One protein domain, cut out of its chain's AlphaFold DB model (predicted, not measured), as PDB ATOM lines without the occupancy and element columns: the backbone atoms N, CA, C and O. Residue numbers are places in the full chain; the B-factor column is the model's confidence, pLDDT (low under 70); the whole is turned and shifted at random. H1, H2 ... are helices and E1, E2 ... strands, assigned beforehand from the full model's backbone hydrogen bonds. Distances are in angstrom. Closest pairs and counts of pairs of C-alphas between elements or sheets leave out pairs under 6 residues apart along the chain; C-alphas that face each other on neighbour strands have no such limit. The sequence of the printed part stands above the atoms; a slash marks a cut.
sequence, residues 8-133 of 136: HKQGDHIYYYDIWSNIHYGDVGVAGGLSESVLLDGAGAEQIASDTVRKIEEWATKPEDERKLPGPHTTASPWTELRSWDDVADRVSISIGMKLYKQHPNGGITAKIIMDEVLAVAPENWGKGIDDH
ATOM      1  N   HIS A   8     358.405-188.127 129.704       88.44
ATOM      2  CA  HIS A   8     357.022-188.555 129.521       88.44
ATOM      3  C   HIS A   8     356.129-187.908 130.576       88.44
ATOM      4  O   HIS A   8     356.360-188.048 131.772       88.44
ATOM      5  N   LYS A   9     355.101-187.178 130.132       89.81
ATOM      6  CA  LYS A   9     354.145-186.516 131.025       89.81
ATOM      7  C   LYS A   9     353.137-187.521 131.566       89.81
ATOM      8  O   LYS A   9     352.499-188.219 130.780       89.81
ATOM      9  N   GLN A  10     352.914-187.488 132.874       90.00
ATOM     10  CA  GLN A  10     351.801-188.165 133.527       90.00
ATOM     11  C   GLN A  10     351.258-187.288 134.661       90.00
ATOM     12  O   GLN A  10     351.973-186.952 135.601       90.00
ATOM     13  N   GLY A  11     349.976-186.925 134.574       88.31
ATOM     14  CA  GLY A  11     349.367-185.988 135.523       88.31
ATOM     15  C   GLY A  11     350.109-184.649 135.544       88.31
ATOM     16  O   GLY A  11     350.322-184.054 134.477       88.31
ATOM     17  N   ASP A  12     350.503-184.232 136.746       89.69
ATOM     18  CA  ASP A  12     351.209-182.976 137.025       89.69
ATOM     19  C   ASP A  12     352.740-183.101 136.960       89.69
ATOM     20  O   ASP A  12     353.435-182.108 137.137       89.69
ATOM     21  N   HIS A  13     353.277-184.288 136.649       91.56
ATOM     22  CA  HIS A  13     354.720-184.540 136.611       91.56
ATOM     23  C   HIS A  13     355.186-184.994 135.222       91.56
ATOM     24  O   HIS A  13     354.415-185.488 134.386       91.56
ATOM     25  N   ILE A  14     356.483-184.842 134.978       91.44
ATOM     26  CA  ILE A  14     357.208-185.453 133.867       91.44
ATOM     27  C   ILE A  14     358.213-186.467 134.415       91.44
ATOM     28  O   ILE A  14     358.894-186.202 135.394       91.44
ATOM     29  N   TYR A  15     358.297-187.627 133.770       90.50
ATOM     30  CA  TYR A  15     359.134-188.759 134.163       90.50
ATOM     31  C   TYR A  15     360.269-188.938 133.158       90.50
ATOM     32  O   TYR A  15     360.038-188.881 131.942       90.50
ATOM     33  N   TYR A  16     361.480-189.151 133.660       88.62
ATOM     34  CA  TYR A  16     362.660-189.377 132.839       88.62
ATOM     35  C   TYR A  16     362.536-190.682 132.046       88.62
ATOM     36  O   TYR A  16     361.970-191.665 132.528       88.62
ATOM     37  N   TYR A  17     363.019-190.699 130.802       83.75
ATOM     38  CA  TYR A  17     362.786-191.839 129.910       83.75
ATOM     39  C   TYR A  17     363.459-193.142 130.378       83.75
ATOM     40  O   TYR A  17     362.913-194.211 130.100       83.75
ATOM     41  N   ASP A  18     364.580-193.070 131.106       84.56
ATOM     42  CA  ASP A  18     365.315-194.257 131.579       84.56
ATOM     43  C   ASP A  18     364.572-195.049 132.673       84.56
ATOM     44  O   ASP A  18     364.860-196.223 132.903       84.56
ATOM     45  N   ILE A  19     363.522-194.480 133.281       90.44
ATOM     46  CA  ILE A  19     362.654-195.198 134.231       90.44
ATOM     47  C   ILE A  19     362.070-196.467 133.591       90.44
ATOM     48  O   ILE A  19     362.020-197.532 134.207       90.44
ATOM     49  N   TRP A  20     361.643-196.384 132.327       92.56
ATOM     50  CA  TRP A  20     360.948-197.490 131.662       92.56
ATOM     51  C   TRP A  20     361.886-198.654 131.330       92.56
ATOM     52  O   TRP A  20     361.515-199.814 131.524       92.56
ATOM     53  N   SER A  21     363.098-198.360 130.854       89.62
ATOM     54  CA  SER A  21     364.133-199.372 130.606       89.62
ATOM     55  C   SER A  21     364.589-200.020 131.909       89.62
ATOM     56  O   SER A  21     364.701-201.242 131.959       89.62
ATOM     57  N   ASN A  22     364.755-199.252 132.986       90.56
ATOM     58  CA  ASN A  22     365.177-199.789 134.279       90.56
ATOM     59  C   ASN A  22     364.119-200.686 134.940       90.56
ATOM     60  O   ASN A  22     364.467-201.726 135.502       90.56
ATOM     61  N   ILE A  23     362.827-200.373 134.787       93.81
ATOM     62  CA  ILE A  23     361.741-201.301 135.154       93.81
ATOM     63  C   ILE A  23     361.857-202.605 134.356       93.81
ATOM     64  O   ILE A  23     361.761-203.693 134.924       93.81
ATOM     65  N   HIS A  24     362.104-202.518 133.047       92.75
ATOM     66  CA  HIS A  24     362.270-203.704 132.210       92.75
ATOM     67  C   HIS A  24     363.492-204.545 132.616       92.75
ATOM     68  O   HIS A  24     363.390-205.769 132.685       92.75
ATOM     69  N   TYR A  25     364.625-203.914 132.939       88.88
ATOM     70  CA  TYR A  25     365.827-204.615 133.397       88.88
ATOM     71  C   TYR A  25     365.630-205.305 134.746       88.88
ATOM     72  O   TYR A  25     366.109-206.425 134.921       88.88
ATOM     73  N   GLY A  26     364.888-204.691 135.671       87.25
ATOM     74  CA  GLY A  26     364.506-205.344 136.922       87.25
ATOM     75  C   GLY A  26     363.659-206.599 136.691       87.25
ATOM     76  O   GLY A  26     363.942-207.644 137.272       87.25
ATOM     77  N   ASP A  27     362.657-206.519 135.813       92.44
ATOM     78  CA  ASP A  27     361.761-207.640 135.491       92.44
ATOM     79  C   ASP A  27     362.501-208.793 134.787       92.44
ATOM     80  O   ASP A  27     362.529-209.924 135.279       92.44
ATOM     81  N   VAL A  28     363.190-208.494 133.680       90.25
ATOM     82  CA  VAL A  28     363.952-209.489 132.904       90.25
ATOM     83  C   VAL A  28     365.116-210.056 133.709       90.25
ATOM     84  O   VAL A  28     365.439-211.234 133.571       90.25
ATOM     85  N   GLY A  29     365.737-209.250 134.570       84.81
ATOM     86  CA  GLY A  29     366.816-209.691 135.444       84.81
ATOM     87  C   GLY A  29     366.381-210.818 136.376       84.81
ATOM     88  O   GLY A  29     367.043-211.856 136.438       84.81
ATOM     89  N   VAL A  30     365.237-210.658 137.050       86.12
ATOM     90  CA  VAL A  30     364.695-211.707 137.927       86.12
ATOM     91  C   VAL A  30     364.195-212.897 137.107       86.12
ATOM     92  O   VAL A  30     364.458-214.040 137.484       86.12
ATOM     93  N   ALA A  31     363.571-212.660 135.949       87.50
ATOM     94  CA  ALA A  31     363.182-213.728 135.024       87.50
ATOM     95  C   ALA A  31     364.373-214.578 134.551       87.50
ATOM     96  O   ALA A  31     364.255-215.792 134.391       87.50
ATOM     97  N   GLY A  32     365.531-213.942 134.359       84.69
ATOM     98  CA  GLY A  32     366.799-214.577 134.006       84.69
ATOM     99  C   GLY A  32     367.512-215.266 135.174       84.69
ATOM    100  O   GLY A  32     368.581-215.837 134.969       84.69
ATOM    101  N   GLY A  33     366.945-215.231 136.383       81.75
ATOM    102  CA  GLY A  33     367.499-215.877 137.572       81.75
ATOM    103  C   GLY A  33     368.555-215.057 138.318       81.75
ATOM    104  O   GLY A  33     369.272-215.621 139.147       81.75
ATOM    105  N   LEU A  34     368.673-213.750 138.056       76.75
ATOM    106  CA  LEU A  34     369.524-212.867 138.858       76.75
ATOM    107  C   LEU A  34     368.891-212.624 140.233       76.75
ATOM    108  O   LEU A  34     367.674-212.487 140.361       76.75
ATOM    109  N   SER A  35     369.723-212.558 141.274       71.25
ATOM    110  CA  SER A  35     369.249-212.202 142.609       71.25
ATOM    111  C   SER A  35     368.956-210.706 142.704       71.25
ATOM    112  O   SER A  35     369.592-209.881 142.048       71.25
ATOM    113  N   GLU A  36     368.034-210.342 143.596       65.88
ATOM    114  CA  GLU A  36     367.712-208.939 143.884       65.88
ATOM    115  C   GLU A  36     368.940-208.146 144.329       65.88
ATOM    116  O   GLU A  36     369.088-206.988 143.959       65.88
ATOM    117  N   SER A  37     369.847-208.785 145.075       59.88
ATOM    118  CA  SER A  37     371.115-208.172 145.462       59.88
ATOM    119  C   SER A  37     371.957-207.820 144.240       59.88
ATOM    120  O   SER A  37     372.405-206.696 144.153       59.88
ATOM    121  N   VAL A  38     372.092-208.702 143.244       65.69
ATOM    122  CA  VAL A  38     372.877-208.422 142.027       65.69
ATOM    123  C   VAL A  38     372.257-207.300 141.192       65.69
ATOM    124  O   VAL A  38     372.988-206.504 140.613       65.69
ATOM    125  N   LEU A  39     370.928-207.202 141.140       59.72
ATOM    126  CA  LEU A  39     370.236-206.142 140.400       59.72
ATOM    127  C   LEU A  39     370.333-204.780 141.102       59.72
ATOM    128  O   LEU A  39     370.560-203.764 140.449       59.72
ATOM    129  N   LEU A  40     370.212-204.761 142.430       62.31
ATOM    130  CA  LEU A  40     370.351-203.546 143.236       62.31
ATOM    131  C   LEU A  40     371.816-203.122 143.405       62.31
ATOM    132  O   LEU A  40     372.098-201.926 143.453       62.31
ATOM    133  N   ASP A  41     372.740-204.082 143.445       61.03
ATOM    134  CA  ASP A  41     374.181-203.849 143.422       61.03
ATOM    135  C   ASP A  41     374.612-203.410 142.014       61.03
ATOM    136  O   ASP A  41     375.438-202.527 141.887       61.03
ATOM    137  N   GLY A  42     374.020-203.888 140.919       55.88
ATOM    138  CA  GLY A  42     374.282-203.327 139.583       55.88
ATOM    139  C   GLY A  42     373.946-201.830 139.482       55.88
ATOM    140  O   GLY A  42     374.695-201.072 138.871       55.88
ATOM    141  N   ALA A  43     372.873-201.402 140.154       54.38
ATOM    142  CA  ALA A  43     372.378-200.023 140.180       54.38
ATOM    143  C   ALA A  43     373.124-199.079 141.149       54.38
ATOM    144  O   ALA A  43     372.816-197.894 141.195       54.38
ATOM    145  N   GLY A  44     374.071-199.574 141.958       49.25
ATOM    146  CA  GLY A  44     374.819-198.739 142.921       49.25
ATOM    147  C   GLY A  44     376.255-199.184 143.236       49.25
ATOM    148  O   GLY A  44     377.027-198.444 143.845       49.25
ATOM    149  N   ALA A  45     376.665-200.381 142.824       47.22
ATOM    150  CA  ALA A  45     377.953-200.981 143.154       47.22
ATOM    151  C   ALA A  45     379.047-200.687 142.131       47.22
ATOM    152  O   ALA A  45     380.201-200.911 142.461       47.22
ATOM    153  N   GLU A  46     378.777-200.149 140.940       50.41
ATOM    154  CA  GLU A  46     379.877-199.834 140.013       50.41
ATOM    155  C   GLU A  46     380.823-198.770 140.613       50.41
ATOM    156  O   GLU A  46     382.046-198.897 140.536       50.41
ATOM    157  N   GLN A  47     380.277-197.781 141.331       48.19
ATOM    158  CA  GLN A  47     381.077-196.779 142.044       48.19
ATOM    159  C   GLN A  47     381.615-197.280 143.389       48.19
ATOM    160  O   GLN A  47     382.798-197.099 143.679       48.19
ATOM    161  N   ILE A  48     380.793-197.962 144.196       48.19
ATOM    162  CA  ILE A  48     381.216-198.455 145.517       48.19
ATOM    163  C   ILE A  48     382.245-199.582 145.378       48.19
ATOM    164  O   ILE A  48     383.235-199.588 146.109       48.19
ATOM    165  N   ALA A  49     382.066-200.511 144.439       50.09
ATOM    166  CA  ALA A  49     383.017-201.591 144.196       50.09
ATOM    167  C   ALA A  49     384.324-201.054 143.611       50.09
ATOM    168  O   ALA A  49     385.383-201.472 144.070       50.09
ATOM    169  N   SER A  50     384.282-200.094 142.678       51.47
ATOM    170  CA  SER A  50     385.503-199.482 142.138       51.47
ATOM    171  C   SER A  50     386.310-198.771 143.230       51.47
ATOM    172  O   SER A  50     387.495-199.057 143.397       51.47
ATOM    173  N   ASP A  51     385.673-197.934 144.057       53.31
ATOM    174  CA  ASP A  51     386.368-197.230 145.143       53.31
ATOM    175  C   ASP A  51     386.799-198.162 146.285       53.31
ATOM    176  O   ASP A  51     387.846-197.942 146.902       53.31
ATOM    177  N   THR A  52     386.055-199.241 146.536       53.00
ATOM    178  CA  THR A  52     386.430-200.269 147.517       53.00
ATOM    179  C   THR A  52     387.627-201.082 147.034       53.00
ATOM    180  O   THR A  52     388.577-201.257 147.792       53.00
ATOM    181  N   VAL A  53     387.643-201.519 145.771       61.09
ATOM    182  CA  VAL A  53     388.776-202.245 145.170       61.09
ATOM    183  C   VAL A  53     390.027-201.370 145.174       61.09
ATOM    184  O   VAL A  53     391.076-201.810 145.639       61.09
ATOM    185  N   ARG A  54     389.908-200.105 144.760       59.06
ATOM    186  CA  ARG A  54     391.029-199.155 144.716       59.06
ATOM    187  C   ARG A  54     391.577-198.822 146.108       59.06
ATOM    188  O   ARG A  54     392.777-198.616 146.268       59.06
ATOM    189  N   LYS A  55     390.717-198.804 147.133       61.03
ATOM    190  CA  LYS A  55     391.128-198.615 148.533       61.03
ATOM    191  C   LYS A  55     391.768-199.862 149.135       61.03
ATOM    192  O   LYS A  55     392.755-199.737 149.851       61.03
ATOM    193  N   ILE A  56     391.254-201.051 148.821       65.62
ATOM    194  CA  ILE A  56     391.886-202.322 149.209       65.62
ATOM    195  C   ILE A  56     393.279-202.427 148.577       65.62
ATOM    196  O   ILE A  56     394.232-202.804 149.255       65.62
ATOM    197  N   GLU A  57     393.419-202.032 147.312       68.56
ATOM    198  CA  GLU A  57     394.707-201.980 146.623       68.56
ATOM    199  C   GLU A  57     395.666-200.970 147.277       68.56
ATOM    200  O   GLU A  57     396.830-201.293 147.515       68.56
ATOM    201  N   GLU A  58     395.186-199.782 147.662       67.50
ATOM    202  CA  GLU A  58     395.992-198.796 148.398       67.50
ATOM    203  C   GLU A  58     396.422-199.316 149.779       67.50
ATOM    204  O   GLU A  58     397.577-199.156 150.166       67.50
ATOM    205  N   TRP A  59     395.537-199.993 150.515       69.56
ATOM    206  CA  TRP A  59     395.874-200.609 151.802       69.56
ATOM    207  C   TRP A  59     396.912-201.720 151.681       69.56
ATOM    208  O   TRP A  59     397.748-201.857 152.576       69.56
ATOM    209  N   ALA A  60     396.856-202.493 150.595       73.19
ATOM    210  CA  ALA A  60     397.769-203.599 150.332       73.19
ATOM    211  C   ALA A  60     399.148-203.140 149.832       73.19
ATOM    212  O   ALA A  60     400.133-203.846 150.036       73.19
ATOM    213  N   THR A  61     399.230-201.978 149.175       76.19
ATOM    214  CA  THR A  61     400.455-201.518 148.497       76.19
ATOM    215  C   THR A  61     401.139-200.332 149.165       76.19
ATOM    216  O   THR A  61     402.332-200.133 148.931       76.19
ATOM    217  N   LYS A  62     400.435-199.551 149.999       73.94
ATOM    218  CA  LYS A  62     400.979-198.328 150.606       73.94
ATOM    219  C   LYS A  62     401.015-198.359 152.140       73.94
ATOM    220  O   LYS A  62     400.037-198.790 152.769       73.94
ATOM    221  N   PRO A  63     402.108-197.857 152.752       73.06
ATOM    222  CA  PRO A  63     402.185-197.639 154.192       73.06
ATOM    223  C   PRO A  63     401.181-196.568 154.645       73.06
ATOM    224  O   PRO A  63     400.685-195.765 153.853       73.06
ATOM    225  N   GLU A  64     400.802-196.629 155.919       61.03
ATOM    226  CA  GLU A  64     399.600-195.981 156.456       61.03
ATOM    227  C   GLU A  64     399.628-194.446 156.396       61.03
ATOM    228  O   GLU A  64     398.586-193.817 156.224       61.03
ATOM    229  N   ASP A  65     400.820-193.859 156.446       71.44
ATOM    230  CA  ASP A  65     401.105-192.428 156.336       71.44
ATOM    231  C   ASP A  65     400.996-191.877 154.902       71.44
ATOM    232  O   ASP A  65     400.863-190.667 154.709       71.44
ATOM    233  N   GLU A  66     400.985-192.751 153.891       67.19
ATOM    234  CA  GLU A  66     400.867-192.378 152.475       67.19
ATOM    235  C   GLU A  66     399.482-192.646 151.862       67.19
ATOM    236  O   GLU A  66     399.259-192.339 150.682       67.19
ATOM    237  N   ARG A  67     398.538-193.197 152.634       74.12
ATOM    238  CA  ARG A  67     397.168-193.489 152.181       74.12
ATOM    239  C   ARG A  67     396.375-192.191 152.015       74.12
ATOM    240  O   ARG A  67     396.226-191.422 152.963       74.12
ATOM    241  N   LYS A  68     395.858-191.932 150.811       64.69
ATOM    242  CA  LYS A  68     395.185-190.668 150.449       64.69
ATOM    243  C   LYS A  68     393.756-190.857 149.952       64.69
ATOM    244  O   LYS A  68     393.051-189.859 149.806       64.69
ATOM    245  N   LEU A  69     393.309-192.086 149.676       54.72
ATOM    246  CA  LEU A  69     391.958-192.299 149.163       54.72
ATOM    247  C   LEU A  69     390.927-192.189 150.302       54.72
ATOM    248  O   LEU A  69     390.997-192.934 151.291       54.72
ATOM    249  N   PRO A  70     389.917-191.307 150.166       53.88
ATOM    250  CA  PRO A  70     388.957-191.049 151.236       53.88
ATOM    251  C   PRO A  70     388.143-192.317 151.565       53.88
ATOM    252  O   PRO A  70     387.778-192.555 152.710       53.88
ATOM    253  N   GLY A  71     388.033-193.267 150.633       49.75
ATOM    254  CA  GLY A  71     387.206-194.472 150.751       49.75
ATOM    255  C   GLY A  71     385.860-194.285 150.090       49.75
ATOM    256  O   GLY A  71     385.715-193.289 149.385       49.75
ATOM    257  N   PRO A  72     384.926-195.240 150.246       42.03
ATOM    258  CA  PRO A  72     383.631-195.147 149.595       42.03
ATOM    259  C   PRO A  72     382.929-193.887 150.097       42.03
ATOM    260  O   PRO A  72     382.423-193.813 151.214       42.03
ATOM    261  N   HIS A  73     382.976-192.868 149.256       44.34
ATOM    262  CA  HIS A  73     382.364-191.572 149.436       44.34
ATOM    263  C   HIS A  73     381.801-191.188 148.082       44.34
ATOM    264  O   HIS A  73     382.436-191.409 147.052       44.34
ATOM    265  N   THR A  74     380.627-190.573 148.075       41.91
ATOM    266  CA  THR A  74     380.095-189.958 146.866       41.91
ATOM    267  C   THR A  74     381.066-188.855 146.444       41.91
ATOM    268  O   THR A  74     381.171-187.820 147.108       41.91
ATOM    269  N   THR A  75     381.838-189.076 145.383       38.97
ATOM    270  CA  THR A  75     382.706-188.036 144.831       38.97
ATOM    271  C   THR A  75     381.813-187.011 144.150       38.97
ATOM    272  O   THR A  75     381.439-187.191 143.002       38.97
ATOM    273  N   ALA A  76     381.410-185.956 144.862       38.69
ATOM    274  CA  ALA A  76     380.559-184.908 144.307       38.69
ATOM    275  C   ALA A  76     381.286-184.198 143.149       38.69
ATOM    276  O   ALA A  76     382.113-183.308 143.340       38.69
ATOM    277  N   SER A  77     380.997-184.646 141.934       41.53
ATOM    278  CA  SER A  77     381.230-183.936 140.683       41.53
ATOM    279  C   SER A  77     379.860-183.712 140.043       41.53
ATOM    280  O   SER A  77     378.971-184.525 140.288       41.53
ATOM    281  N   PRO A  78     379.653-182.696 139.189       41.94
ATOM    282  CA  PRO A  78     378.367-182.506 138.513       41.94
ATOM    283  C   PRO A  78     377.873-183.766 137.781       41.94
ATOM    284  O   PRO A  78     376.675-184.011 137.715       41.94
ATOM    285  N   TRP A  79     378.803-184.593 137.285       35.00
ATOM    286  CA  TRP A  79     378.523-185.873 136.635       35.00
ATOM    287  C   TRP A  79     378.181-186.987 137.624       35.00
ATOM    288  O   TRP A  79     377.261-187.750 137.374       35.00
ATOM    289  N   THR A  80     378.887-187.077 138.750       46.91
ATOM    290  CA  THR A  80     378.600-188.056 139.809       46.91
ATOM    291  C   THR A  80     377.340-187.699 140.584       46.91
ATOM    292  O   THR A  80     376.663-188.584 141.069       46.91
ATOM    293  N   GLU A  81     377.012-186.417 140.708       43.81
ATOM    294  CA  GLU A  81     375.808-185.930 141.370       43.81
ATOM    295  C   GLU A  81     374.578-186.175 140.485       43.81
ATOM    296  O   GLU A  81     373.586-186.698 140.979       43.81
ATOM    297  N   LEU A  82     374.668-185.926 139.166       42.34
ATOM    298  CA  LEU A  82     373.651-186.386 138.209       42.34
ATOM    299  C   LEU A  82     373.487-187.908 138.269       42.34
ATOM    300  O   LEU A  82     372.376-188.380 138.461       42.34
ATOM    301  N   ARG A  83     374.600-188.648 138.195       49.56
ATOM    302  CA  ARG A  83     374.608-190.113 138.236       49.56
ATOM    303  C   ARG A  83     374.067-190.651 139.555       49.56
ATOM    304  O   ARG A  83     373.271-191.558 139.531       49.56
ATOM    305  N   SER A  84     374.381-190.023 140.687       51.31
ATOM    306  CA  SER A  84     373.839-190.415 141.994       51.31
ATOM    307  C   SER A  84     372.338-190.168 142.123       51.31
ATOM    308  O   SER A  84     371.694-190.762 142.984       51.31
ATOM    309  N   TRP A  85     371.773-189.257 141.320       47.75
ATOM    310  CA  TRP A  85     370.333-189.010 141.312       47.75
ATOM    311  C   TRP A  85     369.629-189.865 140.248       47.75
ATOM    312  O   TRP A  85     368.497-190.278 140.504       47.75
ATOM    313  N   ASP A  86     370.305-190.192 139.139       59.84
ATOM    314  CA  ASP A  86     369.927-191.296 138.244       59.84
ATOM    315  C   ASP A  86     369.906-192.610 139.044       59.84
ATOM    316  O   ASP A  86     368.890-193.285 139.044       59.84
ATOM    317  N   ASP A  87     370.907-192.892 139.885       69.38
ATOM    318  CA  ASP A  87     370.993-194.098 140.724       69.38
ATOM    319  C   ASP A  87     369.768-194.268 141.650       69.38
ATOM    320  O   ASP A  87     369.334-195.390 141.920       69.38
ATOM    321  N   VAL A  88     369.167-193.173 142.145       79.06
ATOM    322  CA  VAL A  88     367.928-193.246 142.946       79.06
ATOM    323  C   VAL A  88     366.749-193.663 142.071       79.06
ATOM    324  O   VAL A  88     366.040-194.611 142.417       79.06
ATOM    325  N   ALA A  89     366.546-192.985 140.940       84.56
ATOM    326  CA  ALA A  89     365.468-193.303 140.010       84.56
ATOM    327  C   ALA A  89     365.636-194.710 139.412       84.56
ATOM    328  O   ALA A  89     364.660-195.453 139.306       84.56
ATOM    329  N   ASP A  90     366.865-195.110 139.106       84.12
ATOM    330  CA  ASP A  90     367.259-196.410 138.573       84.12
ATOM    331  C   ASP A  90     366.977-197.508 139.587       84.12
ATOM    332  O   ASP A  90     366.305-198.489 139.269       84.12
ATOM    333  N   ARG A  91     367.389-197.317 140.845       82.62
ATOM    334  CA  ARG A  91     367.120-198.272 141.922       82.62
ATOM    335  C   ARG A  91     365.627-198.438 142.184       82.62
ATOM    336  O   ARG A  91     365.170-199.570 142.377       82.62
ATOM    337  N   VAL A  92     364.863-197.345 142.204       86.62
ATOM    338  CA  VAL A  92     363.399-197.387 142.360       86.62
ATOM    339  C   VAL A  92     362.768-198.131 141.185       86.62
ATOM    340  O   VAL A  92     361.986-199.058 141.392       86.62
ATOM    341  N   SER A  93     363.170-197.795 139.961       92.06
ATOM    342  CA  SER A  93     362.669-198.401 138.724       92.06
ATOM    343  C   SER A  93     362.967-199.900 138.654       92.06
ATOM    344  O   SER A  93     362.061-200.704 138.444       92.06
ATOM    345  N   ILE A  94     364.209-200.306 138.930       87.06
ATOM    346  CA  ILE A  94     364.617-201.715 139.004       87.06
ATOM    347  C   ILE A  94     363.812-202.442 140.082       87.06
ATOM    348  O   ILE A  94     363.317-203.542 139.839       87.06
ATOM    349  N   SER A  95     363.602-201.821 141.246       85.12
ATOM    350  CA  SER A  95     362.792-202.404 142.325       85.12
ATOM    351  C   SER A  95     361.340-202.643 141.910       85.12
ATOM    352  O   SER A  95     360.778-203.689 142.246       85.12
ATOM    353  N   ILE A  96     360.746-201.722 141.146       93.81
ATOM    354  CA  ILE A  96     359.419-201.907 140.547       93.81
ATOM    355  C   ILE A  96     359.439-203.097 139.581       93.81
ATOM    356  O   ILE A  96     358.591-203.977 139.698       93.81
ATOM    357  N   GLY A  97     360.429-203.187 138.690       92.38
ATOM    358  CA  GLY A  97     360.593-204.321 137.772       92.38
ATOM    359  C   GLY A  97     360.664-205.675 138.482       92.38
ATOM    360  O   GLY A  97     359.906-206.594 138.172       92.38
ATOM    361  N   MET A  98     361.507-205.779 139.512       88.19
ATOM    362  CA  MET A  98     361.628-206.995 140.324       88.19
ATOM    363  C   MET A  98     360.308-207.357 141.019       88.19
ATOM    364  O   MET A  98     359.936-208.531 141.103       88.19
ATOM    365  N   LYS A  99     359.592-206.352 141.541       89.94
ATOM    366  CA  LYS A  99     358.282-206.537 142.172       89.94
ATOM    367  C   LYS A  99     357.257-207.063 141.167       89.94
ATOM    368  O   LYS A  99     356.538-208.010 141.492       89.94
ATOM    369  N   LEU A 100     357.213-206.484 139.969       95.31
ATOM    370  CA  LEU A 100     356.298-206.887 138.905       95.31
ATOM    371  C   LEU A 100     356.516-208.346 138.509       95.31
ATOM    372  O   LEU A 100     355.543-209.099 138.494       95.31
ATOM    373  N   TYR A 101     357.764-208.778 138.312       92.88
ATOM    374  CA  TYR A 101     358.053-210.180 138.008       92.88
ATOM    375  C   TYR A 101     357.567-211.124 139.115       92.88
ATOM    376  O   TYR A 101     356.916-212.131 138.847       92.88
ATOM    377  N   LYS A 102     357.821-210.792 140.388       88.12
ATOM    378  CA  LYS A 102     357.367-211.614 141.525       88.12
ATOM    379  C   LYS A 102     355.844-211.749 141.593       88.12
ATOM    380  O   LYS A 102     355.343-212.797 141.994       88.12
ATOM    381  N   GLN A 103     355.113-210.689 141.251       91.25
ATOM    382  CA  GLN A 103     353.647-210.681 141.238       91.25
ATOM    383  C   GLN A 103     353.071-211.346 139.981       91.25
ATOM    384  O   GLN A 103     352.001-211.955 140.037       91.25
ATOM    385  N   HIS A 104     353.791-211.260 138.862       93.81
ATOM    386  CA  HIS A 104     353.369-211.701 137.537       93.81
ATOM    387  C   HIS A 104     354.437-212.584 136.854       93.81
ATOM    388  O   HIS A 104     354.866-212.280 135.740       93.81
ATOM    389  N   PRO A 105     354.845-213.724 137.453       89.75
ATOM    390  CA  PRO A 105     355.994-214.508 136.971       89.75
ATOM    391  C   PRO A 105     355.767-215.162 135.602       89.75
ATOM    392  O   PRO A 105     356.714-215.550 134.923       89.75
ATOM    393  N   ASN A 106     354.505-215.277 135.181       91.31
ATOM    394  CA  ASN A 106     354.105-215.823 133.884       91.31
ATOM    395  C   ASN A 106     353.747-214.717 132.869       91.31
ATOM    396  O   ASN A 106     353.074-214.986 131.873       91.31
ATOM    397  N   GLY A 107     354.145-213.468 133.132       88.81
ATOM    398  CA  GLY A 107     353.789-212.304 132.328       88.81
ATOM    399  C   GLY A 107     352.382-211.770 132.623       88.81
ATOM    400  O   GLY A 107     351.839-211.946 133.712       88.81
ATOM    401  N   GLY A 108     351.786-211.077 131.647       91.56
ATOM    402  CA  GLY A 108     350.511-210.364 131.827       91.56
ATOM    403  C   GLY A 108     350.659-208.958 132.419       91.56
ATOM    404  O   GLY A 108     349.660-208.320 132.750       91.56
ATOM    405  N   ILE A 109     351.893-208.458 132.522       94.69
ATOM    406  CA  ILE A 109     352.186-207.072 132.888       94.69
ATOM    407  C   ILE A 109     351.672-206.161 131.767       94.69
ATOM    408  O   ILE A 109     351.995-206.339 130.593       94.69
ATOM    409  N   THR A 110     350.851-205.179 132.132       95.75
ATOM    410  CA  THR A 110     350.307-204.181 131.202       95.75
ATOM    411  C   THR A 110     350.883-202.807 131.512       95.75
ATOM    412  O   THR A 110     351.301-202.546 132.639       95.75
ATOM    413  N   ALA A 111     350.828-201.888 130.543       93.44
ATOM    414  CA  ALA A 111     351.227-200.498 130.765       93.44
ATOM    415  C   ALA A 111     350.477-199.858 131.947       93.44
ATOM    416  O   ALA A 111     351.062-199.086 132.695       93.44
ATOM    417  N   LYS A 112     349.205-200.223 132.165       95.31
ATOM    418  CA  LYS A 112     348.438-199.744 133.319       95.31
ATOM    419  C   LYS A 112     349.037-200.219 134.645       95.31
ATOM    420  O   LYS A 112     349.192-199.401 135.537       95.31
ATOM    421  N   ILE A 113     349.387-201.500 134.760       96.81
ATOM    422  CA  ILE A 113     349.996-202.053 135.980       96.81
ATOM    423  C   ILE A 113     351.337-201.362 136.263       96.81
ATOM    424  O   ILE A 113     351.586-200.949 137.389       96.81
ATOM    425  N   ILE A 114     352.164-201.171 135.228       96.19
ATOM    426  CA  ILE A 114     353.436-200.441 135.346       96.19
ATOM    427  C   ILE A 114     353.190-199.016 135.855       96.19
ATOM    428  O   ILE A 114     353.833-198.577 136.803       96.19
ATOM    429  N   MET A 115     352.239-198.300 135.253       95.31
ATOM    430  CA  MET A 115     351.922-196.932 135.659       95.31
ATOM    431  C   MET A 115     351.332-196.853 137.068       95.31
ATOM    432  O   MET A 115     351.645-195.909 137.783       95.31
ATOM    433  N   ASP A 116     350.511-197.820 137.479       96.00
ATOM    434  CA  ASP A 116     349.963-197.876 138.837       96.00
ATOM    435  C   ASP A 116     351.092-198.026 139.875       96.00
ATOM    436  O   ASP A 116     351.077-197.344 140.897       96.00
ATOM    437  N   GLU A 117     352.103-198.854 139.593       95.62
ATOM    438  CA  GLU A 117     353.288-199.008 140.448       95.62
ATOM    439  C   GLU A 117     354.169-197.751 140.477       95.62
ATOM    440  O   GLU A 117     354.607-197.329 141.546       95.62
ATOM    441  N   VAL A 118     354.384-197.103 139.328       94.69
ATOM    442  CA  VAL A 118     355.151-195.846 139.251       94.69
ATOM    443  C   VAL A 118     354.460-194.718 140.020       94.69
ATOM    444  O   VAL A 118     355.110-193.983 140.759       94.69
ATOM    445  N   LEU A 119     353.138-194.593 139.887       94.31
ATOM    446  CA  LEU A 119     352.346-193.568 140.572       94.31
ATOM    447  C   LEU A 119     352.147-193.852 142.066       94.31
ATOM    448  O   LEU A 119     351.821-192.935 142.818       94.31
ATOM    449  N   ALA A 120     352.343-195.096 142.510       92.62
ATOM    450  CA  ALA A 120     352.328-195.449 143.927       92.62
ATOM    451  C   ALA A 120     353.589-194.973 144.673       92.62
ATOM    452  O   ALA A 120     353.574-194.885 145.903       92.62
ATOM    453  N   VAL A 121     354.675-194.660 143.958       88.38
ATOM    454  CA  VAL A 121     355.885-194.081 144.548       88.38
ATOM    455  C   VAL A 121     355.709-192.572 144.682       88.38
ATOM    456  O   VAL A 121     355.505-191.869 143.693       88.38
ATOM    457  N   ALA A 122     355.821-192.079 145.918       84.81
ATOM    458  CA  ALA A 122     355.713-190.653 146.205       84.81
ATOM    459  C   ALA A 122     356.766-189.843 145.411       84.81
ATOM    460  O   ALA A 122     357.916-190.291 145.339       84.81
ATOM    461  N   PRO A 123     356.404-188.687 144.819       87.56
ATOM    462  CA  PRO A 123     357.291-187.866 143.993       87.56
ATOM    463  C   PRO A 123     358.693-187.635 144.582       87.56
ATOM    464  O   PRO A 123     359.702-187.812 143.906       87.56
ATOM    465  N   GLU A 124     358.775-187.341 145.876       81.00
ATOM    466  CA  GLU A 124     360.015-187.094 146.617       81.00
ATOM    467  C   GLU A 124     361.004-188.275 146.624       81.00
ATOM    468  O   GLU A 124     362.200-188.078 146.839       81.00
ATOM    469  N   ASN A 125     360.532-189.496 146.358       82.50
ATOM    470  CA  ASN A 125     361.361-190.702 146.343       82.50
ATOM    471  C   ASN A 125     361.995-190.984 144.975       82.50
ATOM    472  O   ASN A 125     362.784-191.917 144.858       82.50
ATOM    473  N   TRP A 126     361.673-190.196 143.947       83.12
ATOM    474  CA  TRP A 126     362.226-190.361 142.601       83.12
ATOM    475  C   TRP A 126     363.536-189.597 142.365       83.12
ATOM    476  O   TRP A 126     364.143-189.732 141.303       83.12
ATOM    477  N   GLY A 127     363.988-188.782 143.323       84.00
ATOM    478  CA  GLY A 127     365.168-187.938 143.139       84.00
ATOM    479  C   GLY A 127     364.986-186.976 141.961       84.00
ATOM    480  O   GLY A 127     364.023-186.217 141.921       84.00
ATOM    481  N   LYS A 128     365.907-187.011 140.991       82.06
ATOM    482  CA  LYS A 128     365.844-186.202 139.755       82.06
ATOM    483  C   LYS A 128     365.127-186.909 138.600       82.06
ATOM    484  O   LYS A 128     365.032-186.338 137.518       82.06
ATOM    485  N   GLY A 129     364.652-188.139 138.814       84.19
ATOM    486  CA  GLY A 129     363.955-188.936 137.800       84.19
ATOM    487  C   GLY A 129     362.573-188.394 137.433       84.19
ATOM    488  O   GLY A 129     361.977-188.846 136.454       84.19
ATOM    489  N   ILE A 130     362.065-187.418 138.189       89.62
ATOM    490  CA  ILE A 130     360.843-186.681 137.876       89.62
ATOM    491  C   ILE A 130     361.059-185.172 138.026       89.62
ATOM    492  O   ILE A 130     361.947-184.733 138.754       89.62
ATOM    493  N   ASP A 131     360.201-184.390 137.379       89.00
ATOM    494  CA  ASP A 131     360.086-182.942 137.576       89.00
ATOM    495  C   ASP A 131     358.613-182.518 137.456       89.00
ATOM    496  O   ASP A 131     357.779-183.251 136.908       89.00
ATOM    497  N   ASP A 132     358.286-181.328 137.945       89.69
ATOM    498  CA  ASP A 132     356.960-180.741 137.796       89.69
ATOM    499  C   ASP A 132     356.702-180.395 136.329       89.69
ATOM    500  O   ASP A 132     357.499-179.737 135.646       89.69
ATOM    501  N   HIS A 133     355.531-180.775 135.828       84.56
ATOM    502  CA  HIS A 133     355.109-180.346 134.511       84.56
ATOM    503  C   HIS A 133     354.727-178.864 134.531       84.56
ATOM    504  O   HIS A 133     353.663-178.470 135.009       84.56
TER     505      HIS A 133
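What this domain is: This is residues 8 to 133 of the 136 residues of the protein "Ntox44 domain-containing protein" of Pseudomonas fluorescens (UniProt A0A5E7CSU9). What is the main shape? A helical body is built round the long helix H4, which H1 crosses closely, with H2, H5 and H6 also packed on H4 and a small sheet of E1, E2 and E3 near the first residues of H1. H3 and the link after it make a long arm reaching away from this body, and residues 60 to 65 stick out at its tip. What are the parts? The printed part has 126 residues with six named helices and three named strands, in the order E1 E2 H1 H2 H3 H4 H5 H6 E3; the class is mostly helix, and the antiparallel sheet runs E1, E2, E3. How large is it? It is loose, with a radius of gyration of the C-alphas of 17.9 A, and flat, spanning 58 by 36 by 18 A.

How they stand to each other: How is the sheet paired? E1, residues 8 to 10, and E2, residues 13 to 16, form an antiparallel hairpin, with N 15 and O 8 within hydrogen-bond range at 2.8 A. E2 is also antiparallel to E3, residues 130 to 132, with N 14 and O 131 within range at 2.8 A. What does the hub touch first? The hub H4, residues 78 to 103, touches H1, residues 18 to 31, with its residues 89 to 101 alone, at a steep tilt of 45 degrees, the same way; the closest C-alphas, of Gly 26 and Gly 97, are 4.1 A apart. With residues 91 to 98 alone it touches H2, residues 36 to 42, at a shallow tilt of 23 degrees, opposite ways, closest at C-alphas Leu 40 and Arg 91, 6.3 A. What of the other helices? H3, residues 45 to 61, touches no helix and meets H2 only through their link. H4 touches H5, residues 111 to 120, with residues 93 to 100 alone, closest at C-alphas Ile 96 and Glu 117, 6.8 A. With residues 88 to 92 alone it touches H6, residues 123 to 126, which only grazes the sheet; the closest C-alphas, of Ala 89 and Trp 126, are 5.1 A apart. Are the helix backbones in order? Every O i to N i+4 pair is within hydrogen-bond range in H1, H2, H3 and H5, and 21 of 22 in H4; H6 is too short for such a pair.

Where its parts are: Where do the elements begin and end? E1 begins at C-alpha 8, (357.022, -188.555, 129.521), and E3 ends at C-alpha 132, (356.960, -180.741, 137.796). Which are longest? H4 spans 37.6 A, H3 23.1 A and H1 19.9 A, first to last C-alpha.

The domain as a whole: How far does it reach? The two C-alphas farthest apart, of Asp 65 and Gly 108, are 59.0 A apart, and the printed part has no cut. Which link is long? H3 to H4, 16 residues. Where is confidence low? Mean pLDDT of the printed part is 75.4, with residues 36 to 59, 64, 66 and 68 to 87 under 70.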